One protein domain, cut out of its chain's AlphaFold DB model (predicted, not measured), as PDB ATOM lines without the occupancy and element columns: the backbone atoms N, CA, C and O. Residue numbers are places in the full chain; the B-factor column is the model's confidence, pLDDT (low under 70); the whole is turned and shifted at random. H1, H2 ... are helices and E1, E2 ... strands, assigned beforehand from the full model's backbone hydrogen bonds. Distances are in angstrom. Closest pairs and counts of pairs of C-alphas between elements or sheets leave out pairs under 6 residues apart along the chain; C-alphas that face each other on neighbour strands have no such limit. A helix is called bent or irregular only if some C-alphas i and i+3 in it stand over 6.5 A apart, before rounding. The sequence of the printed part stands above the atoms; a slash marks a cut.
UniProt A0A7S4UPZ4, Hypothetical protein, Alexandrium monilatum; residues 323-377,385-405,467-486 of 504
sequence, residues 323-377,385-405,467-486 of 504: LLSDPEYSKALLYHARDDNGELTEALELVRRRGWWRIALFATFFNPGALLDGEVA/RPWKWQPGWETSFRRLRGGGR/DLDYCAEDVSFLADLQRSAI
ATOM      1  N   LEU A 323     -15.751 -30.117  55.350       94.06
ATOM      2  CA  LEU A 323     -15.654 -31.574  55.239       94.06
ATOM      3  C   LEU A 323     -14.571 -32.026  54.256       94.06
ATOM      4  O   LEU A 323     -13.883 -32.997  54.532       94.06
ATOM      5  N   LEU A 324     -14.336 -31.327  53.143       93.62
ATOM      6  CA  LEU A 324     -13.302 -31.727  52.179       93.62
ATOM      7  C   LEU A 324     -11.873 -31.594  52.723       93.62
ATOM      8  O   LEU A 324     -10.943 -32.132  52.120       93.62
ATOM      9  N   SER A 325     -11.681 -30.924  53.861       90.00
ATOM     10  CA  SER A 325     -10.395 -30.902  54.564       90.00
ATOM     11  C   SER A 325     -10.122 -32.176  55.368       90.00
ATOM     12  O   SER A 325      -8.970 -32.404  55.748       90.00
ATOM     13  N   ASP A 326     -11.138 -33.013  55.597       88.94
ATOM     14  CA  ASP A 326     -11.004 -34.298  56.280       88.94
ATOM     15  C   ASP A 326     -10.042 -35.240  55.527       88.94
ATOM     16  O   ASP A 326     -10.089 -35.303  54.292       88.94
ATOM     17  N   PRO A 327      -9.176 -36.006  56.216       84.56
ATOM     18  CA  PRO A 327      -8.286 -36.976  55.575       84.56
ATOM     19  C   PRO A 327      -8.986 -37.964  54.624       84.56
ATOM     20  O   PRO A 327      -8.422 -38.299  53.581       84.56
ATOM     21  N   GLU A 328     -10.219 -38.383  54.919       84.50
ATOM     22  CA  GLU A 328     -11.011 -39.288  54.077       84.50
ATOM     23  C   GLU A 328     -11.353 -38.659  52.716       84.50
ATOM     24  O   GLU A 328     -11.387 -39.356  51.693       84.50
ATOM     25  N   TYR A 329     -11.575 -37.342  52.685       90.88
ATOM     26  CA  TYR A 329     -12.104 -36.620  51.524       90.88
ATOM     27  C   TYR A 329     -11.059 -35.770  50.804       90.88
ATOM     28  O   TYR A 329     -11.131 -35.624  49.583       90.88
ATOM     29  N   SER A 330     -10.037 -35.287  51.510       91.94
ATOM     30  CA  SER A 330      -8.998 -34.391  50.984       91.94
ATOM     31  C   SER A 330      -8.225 -34.965  49.796       91.94
ATOM     32  O   SER A 330      -7.737 -34.210  48.954       91.94
ATOM     33  N   LYS A 331      -8.195 -36.296  49.644       90.38
ATOM     34  CA  LYS A 331      -7.688 -36.983  48.446       90.38
ATOM     35  C   LYS A 331      -8.313 -36.466  47.144       90.38
ATOM     36  O   LYS A 331      -7.627 -36.424  46.130       90.38
ATOM     37  N   ALA A 332      -9.578 -36.041  47.176       91.69
ATOM     38  CA  ALA A 332     -10.254 -35.447  46.031       91.69
ATOM     39  C   ALA A 332      -9.650 -34.094  45.643       91.69
ATOM     40  O   ALA A 332      -9.306 -33.888  44.479       91.69
ATOM     41  N   LEU A 333      -9.441 -33.212  46.626       94.94
ATOM     42  CA  LEU A 333      -8.796 -31.916  46.415       94.94
ATOM     43  C   LEU A 333      -7.387 -32.103  45.847       94.94
ATOM     44  O   LEU A 333      -7.038 -31.505  44.834       94.94
ATOM     45  N   LEU A 334      -6.593 -32.988  46.457       93.12
ATOM     46  CA  LEU A 334      -5.218 -33.250  46.026       93.12
ATOM     47  C   LEU A 334      -5.143 -33.883  44.636       93.12
ATOM     48  O   LEU A 334      -4.192 -33.634  43.902       93.12
ATOM     49  N   TYR A 335      -6.119 -34.715  44.269       90.62
ATOM     50  CA  TYR A 335      -6.186 -35.309  42.941       90.62
ATOM     51  C   TYR A 335      -6.471 -34.251  41.870       90.62
ATOM     52  O   TYR A 335      -5.739 -34.167  40.887       90.62
ATOM     53  N   HIS A 336      -7.483 -33.405  42.085       91.94
ATOM     54  CA  HIS A 336      -7.864 -32.365  41.123       91.94
ATOM     55  C   HIS A 336      -6.870 -31.200  41.061       91.94
ATOM     56  O   HIS A 336      -6.767 -30.542  40.029       91.94
ATOM     57  N   ALA A 337      -6.087 -30.967  42.116       93.44
ATOM     58  CA  ALA A 337      -5.069 -29.917  42.139       93.44
ATOM     59  C   ALA A 337      -3.850 -30.191  41.240       93.44
ATOM     60  O   ALA A 337      -3.095 -29.268  40.948       93.44
ATOM     61  N   ARG A 338      -3.633 -31.445  40.825       90.06
ATOM     62  CA  ARG A 338      -2.455 -31.844  40.049       90.06
ATOM     63  C   ARG A 338      -2.560 -31.415  38.589       90.06
ATOM     64  O   ARG A 338      -3.602 -31.594  37.966       90.06
ATOM     65  N   ASP A 339      -1.444 -30.949  38.042       86.38
ATOM     66  CA  ASP A 339      -1.257 -30.728  36.601       86.38
ATOM     67  C   ASP A 339      -0.501 -31.896  35.944       86.38
ATOM     68  O   ASP A 339      -0.710 -32.221  34.772       86.38
ATOM     69  N   ASP A 340       0.339 -32.584  36.725       84.00
ATOM     70  CA  ASP A 340       1.105 -33.759  36.328       84.00
ATOM     71  C   ASP A 340       1.357 -34.730  37.511       84.00
ATOM     72  O   ASP A 340       0.825 -34.594  38.620       84.00
ATOM     73  N   ASN A 341       2.119 -35.795  37.250       82.75
ATOM     74  CA  ASN A 341       2.435 -36.816  38.253       82.75
ATOM     75  C   ASN A 341       3.496 -36.364  39.278       82.75
ATOM     76  O   ASN A 341       3.900 -37.178  40.109       82.75
ATOM     77  N   GLY A 342       3.966 -35.119  39.209       84.19
ATOM     78  CA  GLY A 342       4.965 -34.543  40.095       84.19
ATOM     79  C   GLY A 342       4.467 -34.311  41.521       84.19
ATOM     80  O   GLY A 342       3.335 -34.641  41.903       84.19
ATOM     81  N   GLU A 343       5.364 -33.770  42.337       85.38
ATOM     82  CA  GLU A 343       5.071 -33.393  43.715       85.38
ATOM     83  C   GLU A 343       4.326 -32.055  43.770       85.38
ATOM     84  O   GLU A 343       4.596 -31.137  42.999       85.38
ATOM     85  N   LEU A 344       3.380 -31.940  44.705       89.69
ATOM     86  CA  LEU A 344       2.681 -30.689  44.985       89.69
ATOM     87  C   LEU A 344       3.538 -29.888  45.973       89.69
ATOM     88  O   LEU A 344       3.487 -30.142  47.173       89.69
ATOM     89  N   THR A 345       4.357 -28.968  45.462       89.94
ATOM     90  CA  THR A 345       5.343 -28.207  46.258       89.94
ATOM     91  C   THR A 345       4.800 -26.896  46.833       89.94
ATOM     92  O   THR A 345       5.482 -26.222  47.600       89.94
ATOM     93  N   GLU A 346       3.596 -26.495  46.435       92.56
ATOM     94  CA  GLU A 346       2.939 -25.269  46.895       92.56
ATOM     95  C   GLU A 346       2.324 -25.430  48.296       92.56
ATOM     96  O   GLU A 346       2.118 -26.540  48.789       92.56
ATOM     97  N   ALA A 347       1.978 -24.305  48.931       94.38
ATOM     98  CA  ALA A 347       1.286 -24.312  50.217       94.38
ATOM     99  C   ALA A 347      -0.032 -25.102  50.136       94.38
ATOM    100  O   ALA A 347      -0.833 -24.903  49.218       94.38
ATOM    101  N   LEU A 348      -0.281 -25.964  51.128       92.88
ATOM    102  CA  LEU A 348      -1.412 -26.900  51.131       92.88
ATOM    103  C   LEU A 348      -2.772 -26.208  50.942       92.88
ATOM    104  O   LEU A 348      -3.631 -26.745  50.249       92.88
ATOM    105  N   GLU A 349      -2.947 -25.015  51.510       94.75
ATOM    106  CA  GLU A 349      -4.148 -24.183  51.344       94.75
ATOM    107  C   GLU A 349      -4.415 -23.859  49.863       94.75
ATOM    108  O   GLU A 349      -5.508 -24.087  49.347       94.75
ATOM    109  N   LEU A 350      -3.381 -23.407  49.141       95.44
ATOM    110  CA  LEU A 350      -3.469 -23.050  47.721       95.44
ATOM    111  C   LEU A 350      -3.718 -24.282  46.850       95.44
ATOM    112  O   LEU A 350      -4.531 -24.244  45.926       95.44
ATOM    113  N   VAL A 351      -3.062 -25.397  47.179       95.75
ATOM    114  CA  VAL A 351      -3.278 -26.692  46.521       95.75
ATOM    115  C   VAL A 351      -4.736 -27.128  46.678       95.75
ATOM    116  O   VAL A 351      -5.395 -27.463  45.694       95.75
ATOM    117  N   ARG A 352      -5.267 -27.090  47.903       96.19
ATOM    118  CA  ARG A 352      -6.651 -27.468  48.205       96.19
ATOM    119  C   ARG A 352      -7.655 -26.566  47.496       96.19
ATOM    120  O   ARG A 352      -8.590 -27.085  46.889       96.19
ATOM    121  N   ARG A 353      -7.427 -25.250  47.500       97.44
ATOM    122  CA  ARG A 353      -8.258 -24.271  46.788       97.44
ATOM    123  C   ARG A 353      -8.278 -24.528  45.283       97.44
ATOM    124  O   ARG A 353      -9.348 -24.609  44.690       97.44
ATOM    125  N   ARG A 354      -7.118 -24.762  44.664       96.94
ATOM    126  CA  ARG A 354      -7.030 -25.128  43.240       96.94
ATOM    127  C   ARG A 354      -7.807 -26.408  42.926       96.94
ATOM    128  O   ARG A 354      -8.560 -26.441  41.955       96.94
ATOM    129  N   GLY A 355      -7.652 -27.446  43.750       96.19
ATOM    130  CA  GLY A 355      -8.411 -28.690  43.611       96.19
ATOM    131  C   GLY A 355      -9.920 -28.475  43.727       96.19
ATOM    132  O   GLY A 355     -10.683 -28.993  42.914       96.19
ATOM    133  N   TRP A 356     -10.345 -27.655  44.688       97.75
ATOM    134  CA  TRP A 356     -11.743 -27.286  44.883       97.75
ATOM    135  C   TRP A 356     -12.336 -26.558  43.677       97.75
ATOM    136  O   TRP A 356     -13.397 -26.942  43.191       97.75
ATOM    137  N   TRP A 357     -11.639 -25.554  43.143       97.81
ATOM    138  CA  TRP A 357     -12.132 -24.777  42.004       97.81
ATOM    139  C   TRP A 357     -12.380 -25.661  40.779       97.81
ATOM    140  O   TRP A 357     -13.386 -25.517  40.084       97.81
ATOM    141  N   ARG A 358     -11.491 -26.629  40.551       95.75
ATOM    142  CA  ARG A 358     -11.618 -27.632  39.489       95.75
ATOM    143  C   ARG A 358     -12.784 -28.591  39.730       95.75
ATOM    144  O   ARG A 358     -13.543 -28.855  38.800       95.75
ATOM    145  N   ILE A 359     -12.975 -29.058  40.965       95.56
ATOM    146  CA  ILE A 359     -14.145 -29.863  41.358       95.56
ATOM    147  C   ILE A 359     -15.444 -29.096  41.110       95.56
ATOM    148  O   ILE A 359     -16.373 -29.668  40.547       95.56
ATOM    149  N   ALA A 360     -15.510 -27.817  41.483       96.88
ATOM    150  CA  ALA A 360     -16.694 -26.990  41.279       96.88
ATOM    151  C   ALA A 360     -17.043 -26.869  39.787       96.88
ATOM    152  O   ALA A 360     -18.184 -27.123  39.416       96.88
ATOM    153  N   LEU A 361     -16.053 -26.595  38.925       95.50
ATOM    154  CA  LEU A 361     -16.245 -26.567  37.469       95.50
ATOM    155  C   LEU A 361     -16.763 -27.905  36.920       95.50
ATOM    156  O   LEU A 361     -17.694 -27.928  36.114       95.50
ATOM    157  N   PHE A 362     -16.187 -29.022  37.370       91.81
ATOM    158  CA  PHE A 362     -16.653 -30.357  36.993       91.81
ATOM    159  C   PHE A 362     -18.091 -30.618  37.441       91.81
ATOM    160  O   PHE A 362     -18.898 -31.100  36.651       91.81
ATOM    161  N   ALA A 363     -18.424 -30.296  38.689       92.06
ATOM    162  CA  ALA A 363     -19.744 -30.552  39.254       92.06
ATOM    163  C   ALA A 363     -20.853 -29.760  38.541       92.06
ATOM    164  O   ALA A 363     -21.976 -30.245  38.439       92.06
ATOM    165  N   THR A 364     -20.550 -28.565  38.024       93.00
ATOM    166  CA  THR A 364     -21.555 -27.664  37.439       93.00
ATOM    167  C   THR A 364     -21.646 -27.700  35.916       93.00
ATOM    168  O   THR A 364     -22.685 -27.318  35.379       93.00
ATOM    169  N   PHE A 365     -20.588 -28.125  35.213       91.12
ATOM    170  CA  PHE A 365     -20.573 -28.235  33.746       91.12
ATOM    171  C   PHE A 365     -20.500 -29.682  33.236       91.12
ATOM    172  O   PHE A 365     -20.711 -29.905  32.045       91.12
ATOM    173  N   PHE A 366     -20.187 -30.658  34.100       83.81
ATOM    174  CA  PHE A 366     -19.759 -32.037  33.797       83.81
ATOM    175  C   PHE A 366     -18.475 -32.153  32.979       83.81
ATOM    176  O   PHE A 366     -17.628 -32.994  33.272       83.81
ATOM    177  N   ASN A 367     -18.323 -31.313  31.963       86.81
ATOM    178  CA  ASN A 367     -17.215 -31.355  31.037       86.81
ATOM    179  C   ASN A 367     -16.781 -29.929  30.639       86.81
ATOM    180  O   ASN A 367     -17.008 -29.527  29.498       86.81
ATOM    181  N   PRO A 368     -16.180 -29.152  31.564       89.25
ATOM    182  CA  PRO A 368     -15.820 -27.753  31.314       89.25
ATOM    183  C   PRO A 368     -14.836 -27.636  30.141       89.25
ATOM    184  O   PRO A 368     -13.956 -28.475  29.975       89.25
ATOM    185  N   GLY A 369     -14.941 -26.598  29.321       88.75
ATOM    186  CA  GLY A 369     -14.134 -26.400  28.113       88.75
ATOM    187  C   GLY A 369     -12.656 -26.208  28.430       88.75
ATOM    188  O   GLY A 369     -11.785 -26.614  27.658       88.75
ATOM    189  N   ALA A 370     -12.375 -25.687  29.623       89.88
ATOM    190  CA  ALA A 370     -11.032 -25.596  30.168       89.88
ATOM    191  C   ALA A 370     -10.356 -26.963  30.418       89.88
ATOM    192  O   ALA A 370      -9.138 -27.013  30.569       89.88
ATOM    193  N   LEU A 371     -11.095 -28.074  30.457       88.19
ATOM    194  CA  LEU A 371     -10.535 -29.422  30.561       88.19
ATOM    195  C   LEU A 371     -10.075 -29.919  29.180       88.19
ATOM    196  O   LEU A 371     -10.855 -29.926  28.232       88.19
ATOM    197  N   LEU A 372      -8.826 -30.372  29.060       81.38
ATOM    198  CA  LEU A 372      -8.250 -30.877  27.803       81.38
ATOM    199  C   LEU A 372      -8.520 -32.357  27.557       81.38
ATOM    200  O   LEU A 372      -8.714 -32.761  26.413       81.38
ATOM    201  N   ASP A 373      -8.511 -33.165  28.613       68.56
ATOM    202  CA  ASP A 373      -8.550 -34.625  28.515       68.56
ATOM    203  C   ASP A 373      -9.980 -35.149  28.251       68.56
ATOM    204  O   ASP A 373     -10.507 -35.910  29.041       68.56
ATOM    205  N   GLY A 374     -10.602 -34.705  27.146       55.06
ATOM    206  CA  GLY A 374     -11.794 -35.270  26.482       55.06
ATOM    207  C   GLY A 374     -12.454 -36.502  27.115       55.06
ATOM    208  O   GLY A 374     -11.854 -37.569  27.137       55.06
ATOM    209  N   GLU A 375     -13.728 -36.342  27.496       52.12
ATOM    210  CA  GLU A 375     -14.607 -37.334  28.140       52.12
ATOM    211  C   GLU A 375     -14.147 -37.774  29.536       52.12
ATOM    212  O   GLU A 375     -12.963 -37.881  29.834       52.12
ATOM    213  N   VAL A 376     -15.105 -38.046  30.428       50.12
ATOM    214  CA  VAL A 376     -14.853 -38.771  31.681       50.12
ATOM    215  C   VAL A 376     -14.469 -40.203  31.291       50.12
ATOM    216  O   VAL A 376     -15.257 -41.138  31.406       50.12
ATOM    217  N   ALA A 377     -13.280 -40.367  30.712       41.88
ATOM    218  CA  ALA A 377     -12.746 -41.638  30.292       41.88
ATOM    219  C   ALA A 377     -12.520 -42.432  31.568       41.88
ATOM    220  O   ALA A 377     -11.694 -42.101  32.421       41.88
ATOM    221  N   ARG A 385      -3.336 -40.721  36.439       73.00
ATOM    222  CA  ARG A 385      -2.872 -39.535  35.726       73.00
ATOM    223  C   ARG A 385      -3.827 -38.381  36.044       73.00
ATOM    224  O   ARG A 385      -5.033 -38.596  35.964       73.00
ATOM    225  N   PRO A 386      -3.317 -37.191  36.379       80.06
ATOM    226  CA  PRO A 386      -4.148 -36.012  36.564       80.06
ATOM    227  C   PRO A 386      -4.886 -35.612  35.295       80.06
ATOM    228  O   PRO A 386      -4.409 -35.855  34.184       80.06
ATOM    229  N   TRP A 387      -6.006 -34.930  35.506       84.69
ATOM    230  CA  TRP A 387      -6.723 -34.198  34.476       84.69
ATOM    231  C   TRP A 387      -5.903 -33.000  34.001       84.69
ATOM    232  O   TRP A 387      -5.428 -32.207  34.813       84.69
ATOM    233  N   LYS A 388      -5.775 -32.830  32.687       87.00
ATOM    234  CA  LYS A 388      -5.122 -31.666  32.092       87.00
ATOM    235  C   LYS A 388      -6.083 -30.508  31.898       87.00
ATOM    236  O   LYS A 388      -7.154 -30.669  31.317       87.00
ATOM    237  N   TRP A 389      -5.626 -29.324  32.282       91.12
ATOM    238  CA  TRP A 389      -6.369 -28.076  32.164       91.12
ATOM    239  C   TRP A 389      -5.668 -27.109  31.212       91.12
ATOM    240  O   TRP A 389      -4.440 -27.070  31.130       91.12
ATOM    241  N   GLN A 390      -6.456 -26.332  30.477       92.56
ATOM    242  CA  GLN A 390      -5.968 -25.251  29.629       92.56
ATOM    243  C   GLN A 390      -5.528 -24.064  30.493       92.56
ATOM    244  O   GLN A 390      -6.162 -23.795  31.515       92.56
ATOM    245  N   PRO A 391      -4.475 -23.322  30.103       93.00
ATOM    246  CA  PRO A 391      -4.114 -22.081  30.780       93.00
ATOM    247  C   PRO A 391      -5.307 -21.122  30.883       93.00
ATOM    248  O   PRO A 391      -6.075 -20.981  29.933       93.00
ATOM    249  N   GLY A 392      -5.457 -20.457  32.029       93.38
ATOM    250  CA  GLY A 392      -6.543 -19.505  32.268       93.38
ATOM    251  C   GLY A 392      -7.880 -20.136  32.666       93.38
ATOM    252  O   GLY A 392      -8.886 -19.426  32.682       93.38
ATOM    253  N   TRP A 393      -7.924 -21.436  32.989       95.00
ATOM    254  CA  TRP A 393      -9.105 -22.139  33.523       95.00
ATOM    255  C   TRP A 393      -9.689 -21.482  34.789       95.00
ATOM    256  O   TRP A 393     -10.879 -21.601  35.075       95.00
ATOM    257  N   GLU A 394      -8.884 -20.729  35.542       96.44
ATOM    258  CA  GLU A 394      -9.323 -19.980  36.719       96.44
ATOM    259  C   GLU A 394     -10.369 -18.912  36.356       96.44
ATOM    260  O   GLU A 394     -11.201 -18.546  37.185       96.44
ATOM    261  N   THR A 395     -10.351 -18.404  35.119       95.31
ATOM    262  CA  THR A 395     -11.365 -17.469  34.611       95.31
ATOM    263  C   THR A 395     -12.746 -18.117  34.570       95.31
ATOM    264  O   THR A 395     -13.704 -17.487  35.023       95.31
ATOM    265  N   SER A 396     -12.852 -19.375  34.129       95.81
ATOM    266  CA  SER A 396     -14.099 -20.148  34.193       95.81
ATOM    267  C   SER A 396     -14.629 -20.224  35.616       95.81
ATOM    268  O   SER A 396     -15.807 -19.960  35.849       95.81
ATOM    269  N   PHE A 397     -13.759 -20.523  36.590       97.00
ATOM    270  CA  PHE A 397     -14.176 -20.605  37.990       97.00
ATOM    271  C   PHE A 397     -14.665 -19.251  38.512       97.00
ATOM    272  O   PHE A 397     -15.731 -19.180  39.114       97.00
ATOM    273  N   ARG A 398     -13.934 -18.159  38.251       96.56
ATOM    274  CA  ARG A 398     -14.340 -16.814  38.699       96.56
ATOM    275  C   ARG A 398     -15.680 -16.385  38.093       96.56
ATOM    276  O   ARG A 398     -16.503 -15.824  38.814       96.56
ATOM    277  N   ARG A 399     -15.918 -16.683  36.808       95.25
ATOM    278  CA  ARG A 399     -17.201 -16.432  36.123       95.25
ATOM    279  C   ARG A 399     -18.337 -17.266  36.707       95.25
ATOM    280  O   ARG A 399     -19.405 -16.725  36.980       95.25
ATOM    281  N   LEU A 400     -18.090 -18.560  36.926       95.50
ATOM    282  CA  LEU A 400     -19.044 -19.467  37.556       95.50
ATOM    283  C   LEU A 400     -19.409 -18.970  38.957       95.50
ATOM    284  O   LEU A 400     -20.578 -18.718  39.220       95.50
ATOM    285  N   ARG A 401     -18.410 -18.782  39.827       96.06
ATOM    286  CA  ARG A 401     -18.594 -18.363  41.220       96.06
ATOM    287  C   ARG A 401     -19.259 -16.993  41.335       96.06
ATOM    288  O   ARG A 401     -20.031 -16.773  42.264       96.06
ATOM    289  N   GLY A 402     -18.914 -16.041  40.465       94.75
ATOM    290  CA  GLY A 402     -19.510 -14.702  40.464       94.75
ATOM    291  C   GLY A 402     -19.409 -13.975  41.810       94.75
ATOM    292  O   GLY A 402     -20.356 -13.309  42.213       94.75
ATOM    293  N   GLY A 403     -18.301 -14.156  42.538       94.62
ATOM    294  CA  GLY A 403     -18.106 -13.575  43.873       94.62
ATOM    295  C   GLY A 403     -18.818 -14.298  45.025       94.62
ATOM    296  O   GLY A 403     -18.802 -13.786  46.136       94.62
ATOM    297  N   GLY A 404     -19.402 -15.480  44.796       95.12
ATOM    298  CA  GLY A 404     -20.200 -16.204  45.798       95.12
ATOM    299  C   GLY A 404     -21.676 -15.803  45.787       95.12
ATOM    300  O   GLY A 404     -22.394 -16.054  46.753       95.12
ATOM    301  N   ARG A 405     -22.132 -15.162  44.703       95.31
ATOM    302  CA  ARG A 405     -23.548 -14.844  44.501       95.31
ATOM    303  C   ARG A 405     -24.379 -16.125  44.336       95.31
ATOM    304  O   ARG A 405     -23.853 -17.118  43.823       95.31
ATOM    305  N   ASP A 467     -27.929 -14.676  26.372       80.38
ATOM    306  CA  ASP A 467     -26.839 -15.641  26.378       80.38
ATOM    307  C   ASP A 467     -26.199 -15.764  27.772       80.38
ATOM    308  O   ASP A 467     -26.212 -14.841  28.591       80.38
ATOM    309  N   LEU A 468     -25.606 -16.927  28.040       81.94
ATOM    310  CA  LEU A 468     -24.819 -17.158  29.247       81.94
ATOM    311  C   LEU A 468     -23.554 -16.295  29.265       81.94
ATOM    312  O   LEU A 468     -22.787 -16.291  28.301       81.94
ATOM    313  N   ASP A 469     -23.267 -15.710  30.427       86.38
ATOM    314  CA  ASP A 469     -21.999 -15.030  30.741       86.38
ATOM    315  C   ASP A 469     -20.904 -16.005  31.251       86.38
ATOM    316  O   ASP A 469     -19.990 -15.657  32.005       86.38
ATOM    317  N   TYR A 470     -21.002 -17.276  30.858       91.94
ATOM    318  CA  TYR A 470     -19.934 -18.266  31.025       91.94
ATOM    319  C   TYR A 470     -19.052 -18.308  29.779       91.94
ATOM    320  O   TYR A 470     -19.370 -17.669  28.787       91.94
ATOM    321  N   CYS A 471     -17.932 -19.027  29.809       92.38
ATOM    322  CA  CYS A 471     -17.183 -19.273  28.579       92.38
ATOM    323  C   CYS A 471     -18.019 -20.187  27.664       92.38
ATOM    324  O   CYS A 471     -18.518 -21.221  28.117       92.38
ATOM    325  N   ALA A 472     -18.146 -19.854  26.381       91.75
ATOM    326  CA  ALA A 472     -18.869 -20.660  25.400       91.75
ATOM    327  C   ALA A 472     -18.330 -22.091  25.324       91.75
ATOM    328  O   ALA A 472     -19.082 -23.048  25.144       91.75
ATOM    329  N   GLU A 473     -17.028 -22.250  25.542       92.62
ATOM    330  CA  GLU A 473     -16.365 -23.541  25.579       92.62
ATOM    331  C   GLU A 473     -16.797 -24.380  26.796       92.62
ATOM    332  O   GLU A 473     -16.911 -25.597  26.672       92.62
ATOM    333  N   ASP A 474     -17.115 -23.761  27.941       92.44
ATOM    334  CA  ASP A 474     -17.582 -24.457  29.153       92.44
ATOM    335  C   ASP A 474     -19.007 -24.990  29.037       92.44
ATOM    336  O   ASP A 474     -19.337 -26.018  29.626       92.44
ATOM    337  N   VAL A 475     -19.847 -24.328  28.243       92.25
ATOM    338  CA  VAL A 475     -21.243 -24.737  28.030       92.25
ATOM    339  C   VAL A 475     -21.426 -25.574  26.764       92.25
ATOM    340  O   VAL A 475     -22.528 -26.053  26.506       92.25
ATOM    341  N   SER A 476     -20.358 -25.781  25.987       91.12
ATOM    342  CA  SER A 476     -20.385 -26.519  24.717       91.12
ATOM    343  C   SER A 476     -20.973 -27.925  24.874       91.12
ATOM    344  O   SER A 476     -21.897 -28.291  24.148       91.12
ATOM    345  N   PHE A 477     -20.529 -28.661  25.897       89.94
ATOM    346  CA  PHE A 477     -21.044 -29.989  26.219       89.94
ATOM    347  C   PHE A 477     -22.539 -29.966  26.563       89.94
ATOM    348  O   PHE A 477     -23.299 -30.821  26.111       89.94
ATOM    349  N   LEU A 478     -22.989 -28.960  27.321       91.44
ATOM    350  CA  LEU A 478     -24.409 -28.795  27.638       91.44
ATOM    351  C   LEU A 478     -25.223 -28.486  26.377       91.44
ATOM    352  O   LEU A 478     -26.340 -28.972  26.236       91.44
ATOM    353  N   ALA A 479     -24.656 -27.730  25.436       91.81
ATOM    354  CA  ALA A 479     -25.290 -27.449  24.155       91.81
ATOM    355  C   ALA A 479     -25.415 -28.705  23.275       91.81
ATOM    356  O   ALA A 479     -26.464 -28.920  22.668       91.81
ATOM    357  N   ASP A 480     -24.386 -29.557  23.223       90.94
ATOM    358  CA  ASP A 480     -24.443 -30.855  22.532       90.94
ATOM    359  C   ASP A 480     -25.507 -31.776  23.137       90.94
ATOM    360  O   ASP A 480     -26.306 -32.409  22.437       90.94
ATOM    361  N   LEU A 481     -25.548 -31.818  24.464       89.69
ATOM    362  CA  LEU A 481     -26.499 -32.616  25.214       89.69
ATOM    363  C   LEU A 481     -27.937 -32.122  25.037       89.69
ATOM    364  O   LEU A 481     -28.834 -32.925  24.802       89.69
ATOM    365  N   GLN A 482     -28.162 -30.809  25.077       92.25
ATOM    366  CA  GLN A 482     -29.466 -30.220  24.791       92.25
ATOM    367  C   GLN A 482     -29.922 -30.566  23.372       92.25
ATOM    368  O   GLN A 482     -31.044 -31.031  23.204       92.25
ATOM    369  N   ARG A 483     -29.059 -30.412  22.356       92.38
ATOM    370  CA  ARG A 483     -29.403 -30.745  20.961       92.38
ATOM    371  C   ARG A 483     -29.772 -32.213  20.773       92.38
ATOM    372  O   ARG A 483     -30.664 -32.519  19.986       92.38
ATOM    373  N   SER A 484     -29.074 -33.114  21.460       90.00
ATOM    374  CA  SER A 484     -29.280 -34.558  21.316       90.00
ATOM    375  C   SER A 484     -30.464 -35.082  22.130       90.00
ATOM    376  O   SER A 484     -31.225 -35.904  21.623       90.00
ATOM    377  N   ALA A 485     -30.644 -34.611  23.366       85.62
ATOM    378  CA  ALA A 485     -31.689 -35.093  24.270       85.62
ATOM    379  C   ALA A 485     -33.007 -34.306  24.160       85.62
ATOM    380  O   ALA A 485     -34.075 -34.857  24.419       85.62
ATOM    381  N   ILE A 486     -32.944 -33.028  23.775       88.62
ATOM    382  CA  ILE A 486     -34.081 -32.098  23.736       88.62
ATOM    383  C   ILE A 486     -34.052 -31.314  22.407       88.62
ATOM    384  O   ILE A 486     -33.897 -30.092  22.409       88.62
TER     385      ILE A 486
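This is residues 323 to 377, 385 to 405 and 467 to 486 of the 504 residues of the protein "Hypothetical protein" of Alexandrium monilatum (UniProt A0A7S4UPZ4). One long helix, H2, runs through the middle, with H1 and H3 crossing it on opposite sides and H4 meeting its last residue; residues 479 to 486, mostly H4, stick out. The printed part has 96 residues with four named helices and one strand, in the order H1, H2, H3, E1, H4; its class is mostly helix. It is compact, with a radius of gyration of the C-alphas of 14.2 A and spans of 42 by 32 by 26 A.

H2, residues 348 to 365, is the hub, touching three helices. H1, residues 327 to 336, touches H2 residues 351 to 359 alone, closest at the C-alphas of Leu 333 and Gly 355, 4.3 A, and is only just about perpendicular at 73 degrees. H3, residues 393 to 404, touches H2 residues 357 to 361 alone, closest at the C-alphas of Trp 357 and Phe 397, 6.1 A, about perpendicular at 86 degrees. H4, residues 472 to 485, touches H2 with residues 474 to 478 alone; the closest C-alphas, of Phe 365 and Asp 474, are 6.7 A apart, and the tilt is shallow at 34 degrees, only just short of steep, the same way. E1, residues 468 to 471, pairs with no named strand; its closest C-alpha to H3 is that of Tyr 470, 6.1 A from that of Arg 399. H1 is apart from H3, E1 and H4. Every O i to N i+4 pair is within hydrogen-bond range in H2, against 3 of 6 in H1, 6 of 8 in H3 and 8 of 10 in H4.

H2 is 25.9 A long, from C-alpha 348 at (-1.412, -26.900, 51.131) to C-alpha 365 at (-20.573, -28.235, 33.746). H1 measures 15.2 A, H3 17.6 A, E1 8.0 A and H4 19.3 A, ending at C-alpha 485, (-31.689, -35.093, 24.270). H3 and H4 are irregular, with C-alphas 400 and 403 8.7 A apart and 474 and 477 7.2 A apart; H1 is only just irregular, with 328 and 331 6.9 A apart.

The C-alphas farthest apart, of Thr 345 and Ile 486, are 45.6 A apart. Residues 378 to 384 and 406 to 466 are not printed, with C-alpha gaps of 11.5 A and 18.4 A. The link from H1 to H2 is long. Residues 373 to 377 are under 70 in pLDDT; the mean of the printed part is 89.2.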